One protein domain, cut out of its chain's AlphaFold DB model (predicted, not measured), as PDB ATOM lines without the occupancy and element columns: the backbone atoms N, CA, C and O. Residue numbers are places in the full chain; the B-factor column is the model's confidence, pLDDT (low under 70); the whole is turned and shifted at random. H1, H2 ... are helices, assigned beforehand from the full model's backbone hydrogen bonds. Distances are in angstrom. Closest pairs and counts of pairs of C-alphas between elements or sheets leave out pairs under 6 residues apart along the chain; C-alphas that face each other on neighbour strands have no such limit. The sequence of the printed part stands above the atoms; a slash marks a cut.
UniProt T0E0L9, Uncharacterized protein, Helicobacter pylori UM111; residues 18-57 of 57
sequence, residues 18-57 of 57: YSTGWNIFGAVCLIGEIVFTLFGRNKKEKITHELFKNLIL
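AT A GLANCE: This is residues 18 to 57 of the 57 residues of an uncharacterized protein of Helicobacter pylori UM111 (UniProt T0E0L9). A long helix, H1, makes the longest axis, and after a turn of loop, residues 41 to 46, the short helix H2 folds back alongside the last part of H1 with a gap between them, like a flat, open hook with one long arm. Residues 18 to 35 of H1 stick out free of the rest. The printed part has 40 residues with two named helices, H1 then H2, and no named strand; the class is all helix. It is loose, with a radius of gyration of the C-alphas of 12.7 A and spans of 38 by 23 by 5 A.

HOW THE PARTS SIT: H1, residues 18 to 40, and H2, residues 47 to 56, are close but not clearly touching; their closest C-alphas, those of Gly 40 and Thr 48, are 7.7 A apart. They run opposite ways at a shallow tilt of 19 degrees. In H1 and H2 every O i to N i+4 pair is within hydrogen-bond range.

IN THESE COORDINATES: H1 measures 32.5 A from C-alpha 18 at (100.829, -15.813, 187.310) to C-alpha 40. H2 measures 14.7 A and ends with C-alpha 56 at (98.684, 0.653, 203.798).

THE WHOLE: The C-alphas farthest apart, those of Tyr 18 and Lys 44, are 38.6 A apart. The printed part has no cut, and the link from H1 to H2 is short. Mean pLDDT of the printed part is 72.3; residues 18 to 19, 39 to 53, 55 and 57 are under 70.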
ATOM      1  N   TYR A  18     100.920 -16.118 185.890       57.75
ATOM      2  CA  TYR A  18     100.829 -15.813 187.310       57.75
ATOM      3  C   TYR A  18     102.206 -15.724 187.991       57.75
ATOM      4  O   TYR A  18     102.427 -14.866 188.840       57.75
ATOM      5  N   SER A  19     103.163 -16.562 187.574       62.88
ATOM      6  CA  SER A  19     104.527 -16.549 188.122       62.88
ATOM      7  C   SER A  19     105.302 -15.279 187.751       62.88
ATOM      8  O   SER A  19     106.059 -14.767 188.573       62.88
ATOM      9  N   THR A  20     105.076 -14.724 186.556       73.56
ATOM     10  CA  THR A  20     105.756 -13.503 186.101       73.56
ATOM     11  C   THR A  20     105.288 -12.281 186.890       73.56
ATOM     12  O   THR A  20     106.115 -11.478 187.315       73.56
ATOM     13  N   GLY A  21     103.979 -12.167 187.140       73.31
ATOM     14  CA  GLY A  21     103.412 -11.075 187.938       73.31
ATOM     15  C   GLY A  21     103.916 -11.082 189.383       73.31
ATOM     16  O   GLY A  21     104.335 -10.042 189.888       73.31
ATOM     17  N   TRP A  22     103.971 -12.261 190.016       81.69
ATOM     18  CA  TRP A  22     104.501 -12.374 191.377       81.69
ATOM     19  C   TRP A  22     105.994 -12.078 191.478       81.69
ATOM     20  O   TRP A  22     106.430 -11.480 192.459       81.69
ATOM     21  N   ASN A  23     106.770 -12.443 190.459       83.62
ATOM     22  CA  ASN A  23     108.195 -12.133 190.419       83.62
ATOM     23  C   ASN A  23     108.444 -10.617 190.332       83.62
ATOM     24  O   ASN A  23     109.295 -10.083 191.039       83.62
ATOM     25  N   ILE A  24     107.662  -9.910 189.510       85.81
ATOM     26  CA  ILE A  24     107.755  -8.447 189.384       85.81
ATOM     27  C   ILE A  24     107.330  -7.771 190.691       85.81
ATOM     28  O   ILE A  24     108.025  -6.878 191.170       85.81
ATOM     29  N   PHE A  25     106.234  -8.226 191.299       86.06
ATOM     30  CA  PHE A  25     105.783  -7.702 192.587       86.06
ATOM     31  C   PHE A  25     106.832  -7.906 193.692       86.06
ATOM     32  O   PHE A  25     107.164  -6.962 194.405       86.06
ATOM     33  N   GLY A  26     107.414  -9.106 193.787       87.94
ATOM     34  CA  GLY A  26     108.473  -9.401 194.753       87.94
ATOM     35  C   GLY A  26     109.712  -8.519 194.564       87.94
ATOM     36  O   GLY A  26     110.253  -8.002 195.541       87.94
ATOM     37  N   ALA A  27     110.122  -8.281 193.314       89.44
ATOM     38  CA  ALA A  27     111.249  -7.403 193.004       89.44
ATOM     39  C   ALA A  27     110.989  -5.944 193.418       89.44
ATOM     40  O   ALA A  27     111.860  -5.310 194.012       89.44
ATOM     41  N   VAL A  28     109.789  -5.416 193.153       88.12
ATOM     42  CA  VAL A  28     109.417  -4.042 193.538       88.12
ATOM     43  C   VAL A  28     109.352  -3.887 195.062       88.12
ATOM     44  O   VAL A  28     109.843  -2.882 195.575       88.12
ATOM     45  N   CYS A  29     108.829  -4.881 195.794       86.50
ATOM     46  CA  CYS A  29     108.837  -4.877 197.264       86.50
ATOM     47  C   CYS A  29     110.260  -4.813 197.839       86.50
ATOM     48  O   CYS A  29     110.531  -3.965 198.688       86.50
ATOM     49  N   LEU A  30     111.181  -5.647 197.341       87.81
ATOM     50  CA  LEU A  30     112.580  -5.651 197.788       87.81
ATOM     51  C   LEU A  30     113.284  -4.316 197.513       87.81
ATOM     52  O   LEU A  30     113.984  -3.789 198.377       87.81
ATOM     53  N   ILE A  31     113.082  -3.738 196.325       90.44
ATOM     54  CA  ILE A  31     113.652  -2.429 195.978       90.44
ATOM     55  C   ILE A  31     113.059  -1.334 196.876       90.44
ATOM     56  O   ILE A  31     113.802  -0.486 197.371       90.44
ATOM     57  N   GLY A  32     111.748  -1.371 197.130       86.81
ATOM     58  CA  GLY A  32     111.068  -0.448 198.037       86.81
ATOM     59  C   GLY A  32     111.646  -0.479 199.451       86.81
ATOM     60  O   GLY A  32     111.900   0.579 200.022       86.81
ATOM     61  N   GLU A  33     111.937  -1.665 199.987       83.94
ATOM     62  CA  GLU A  33     112.508  -1.841 201.329       83.94
ATOM     63  C   GLU A  33     113.959  -1.336 201.422       83.94
ATOM     64  O   GLU A  33     114.334  -0.671 202.394       83.94
ATOM     65  N   ILE A  34     114.768  -1.563 200.381       86.31
ATOM     66  CA  ILE A  34     116.144  -1.046 200.302       86.31
ATOM     67  C   ILE A  34     116.135   0.482 200.213       86.31
ATOM     68  O   ILE A  34     116.855   1.139 200.965       86.31
ATOM     69  N   VAL A  35     115.305   1.063 199.338       82.44
ATOM     70  CA  VAL A  35     115.167   2.522 199.188       82.44
ATOM     71  C   VAL A  35     114.650   3.149 200.480       82.44
ATOM     72  O   VAL A  35     115.199   4.154 200.932       82.44
ATOM     73  N   PHE A  36     113.650   2.535 201.114       77.38
ATOM     74  CA  PHE A  36     113.122   2.970 202.405       77.38
ATOM     75  C   PHE A  36     114.199   2.940 203.491       77.38
ATOM     76  O   PHE A  36     114.349   3.907 204.231       77.38
ATOM     77  N   THR A  37     115.001   1.880 203.551       77.88
ATOM     78  CA  THR A  37     116.101   1.753 204.516       77.88
ATOM     79  C   THR A  37     117.201   2.788 204.263       77.88
ATOM     80  O   THR A  37     117.700   3.418 205.201       77.88
ATOM     81  N   LEU A  38     117.565   3.022 202.998       74.38
ATOM     82  CA  LEU A  38     118.598   3.989 202.611       74.38
ATOM     83  C   LEU A  38     118.160   5.439 202.886       74.38
ATOM     84  O   LEU A  38     118.943   6.257 203.374       74.38
ATOM     85  N   PHE A  39     116.898   5.762 202.593       66.38
ATOM     86  CA  PHE A  39     116.332   7.099 202.778       66.38
ATOM     87  C   PHE A  39     115.919   7.352 204.239       66.38
ATOM     88  O   PHE A  39     116.117   8.449 204.764       66.38
ATOM     89  N   GLY A  40     115.434   6.319 204.931       62.94
ATOM     90  CA  GLY A  40     115.068   6.332 206.348       62.94
ATOM     91  C   GLY A  40     116.266   6.531 207.276       62.94
ATOM     92  O   GLY A  40     116.167   7.283 208.243       62.94
ATOM     93  N   ARG A  41     117.445   5.988 206.931       58.81
ATOM     94  CA  ARG A  41     118.697   6.267 207.664       58.81
ATOM     95  C   ARG A  41     119.143   7.733 207.599       58.81
ATOM     96  O   ARG A  41     119.918   8.153 208.452       58.81
ATOM     97  N   ASN A  42     118.663   8.515 206.628       57.28
ATOM     98  CA  ASN A  42     119.034   9.926 206.458       57.28
ATOM     99  C   ASN A  42     118.046  10.915 207.108       57.28
ATOM    100  O   ASN A  42     118.394  12.078 207.317       57.28
ATOM    101  N   LYS A  43     116.825  10.492 207.461       54.91
ATOM    102  CA  LYS A  43     115.806  11.366 208.063       54.91
ATOM    103  C   LYS A  43     115.049  10.633 209.165       54.91
ATOM    104  O   LYS A  43     114.168   9.833 208.887       54.91
ATOM    105  N   LYS A  44     115.391  10.979 210.410       55.44
ATOM    106  CA  LYS A  44     114.688  10.717 211.682       55.44
ATOM    107  C   LYS A  44     113.190  10.352 211.535       55.44
ATOM    108  O   LYS A  44     112.315  11.212 211.613       55.44
ATOM    109  N   GLU A  45     112.952   9.062 211.322       60.78
ATOM    110  CA  GLU A  45     111.904   8.105 211.742       60.78
ATOM    111  C   GLU A  45     110.449   8.487 212.101       60.78
ATOM    112  O   GLU A  45     109.646   7.568 212.228       60.78
ATOM    113  N   LYS A  46     110.014   9.746 212.235       56.50
ATOM    114  CA  LYS A  46     108.623  10.023 212.684       56.50
ATOM    115  C   LYS A  46     107.603  10.271 211.575       56.50
ATOM    116  O   LYS A  46     106.468   9.831 211.692       56.50
ATOM    117  N   ILE A  47     107.988  10.953 210.497       60.78
ATOM    118  CA  ILE A  47     107.044  11.326 209.426       60.78
ATOM    119  C   ILE A  47     106.767  10.146 208.489       60.78
ATOM    120  O   ILE A  47     105.632   9.929 208.077       60.78
ATOM    121  N   THR A  48     107.794   9.358 208.172       61.78
ATOM    122  CA  THR A  48     107.672   8.288 207.178       61.78
ATOM    123  C   THR A  48     106.829   7.118 207.685       61.78
ATOM    124  O   THR A  48     106.071   6.551 206.910       61.78
ATOM    125  N   HIS A  49     106.896   6.785 208.977       64.88
ATOM    126  CA  HIS A  49     106.119   5.684 209.558       64.88
ATOM    127  C   HIS A  49     104.607   5.972 209.588       64.88
ATOM    128  O   HIS A  49     103.808   5.102 209.251       64.88
ATOM    129  N   GLU A  50     104.211   7.202 209.928       65.62
ATOM    130  CA  GLU A  50     102.801   7.622 209.917       65.62
ATOM    131  C   GLU A  50     102.230   7.689 208.492       65.62
ATOM    132  O   GLU A  50     101.123   7.215 208.244       65.62
ATOM    133  N   LEU A  51     103.009   8.185 207.523       65.75
ATOM    134  CA  LEU A  51     102.607   8.182 206.110       65.75
ATOM    135  C   LEU A  51     102.471   6.764 205.543       65.75
ATOM    136  O   LEU A  51     101.572   6.509 204.750       65.75
ATOM    137  N   PHE A  52     103.338   5.839 205.956       66.56
ATOM    138  CA  PHE A  52     103.273   4.448 205.510       66.56
ATOM    139  C   PHE A  52     102.052   3.724 206.090       66.56
ATOM    140  O   PHE A  52     101.373   2.997 205.369       66.56
ATOM    141  N   LYS A  53     101.714   3.981 207.362       67.12
ATOM    142  CA  LYS A  53     100.482   3.475 207.985       67.12
ATOM    143  C   LYS A  53      99.226   3.960 207.267       67.12
ATOM    144  O   LYS A  53      98.368   3.137 206.989       67.12
ATOM    145  N   ASN A  54      99.143   5.246 206.927       72.31
ATOM    146  CA  ASN A  54      97.993   5.807 206.204       72.31
ATOM    147  C   ASN A  54      97.905   5.385 204.729       72.31
ATOM    148  O   ASN A  54      96.885   5.628 204.097       72.31
ATOM    149  N   LEU A  55      98.982   4.841 204.156       65.00
ATOM    150  CA  LEU A  55      98.993   4.359 202.774       65.00
ATOM    151  C   LEU A  55      98.644   2.867 202.679       65.00
ATOM    152  O   LEU A  55      98.159   2.419 201.644       65.00
ATOM    153  N   ILE A  56      98.946   2.098 203.728       71.00
ATOM    154  CA  ILE A  56      98.684   0.653 203.798       71.00
ATOM    155  C   ILE A  56      97.315   0.342 204.409       71.00
ATOM    156  O   ILE A  56      96.721  -0.674 204.046       71.00
ATOM    157  N   LEU A  57      96.850   1.170 205.348       55.56
ATOM    158  CA  LEU A  57      95.512   1.091 205.936       55.56
ATOM    159  C   LEU A  57      94.486   1.785 205.034       55.56
ATOM    160  O   LEU A  57      93.384   1.216 204.878       55.56
TER     161      LEU A  57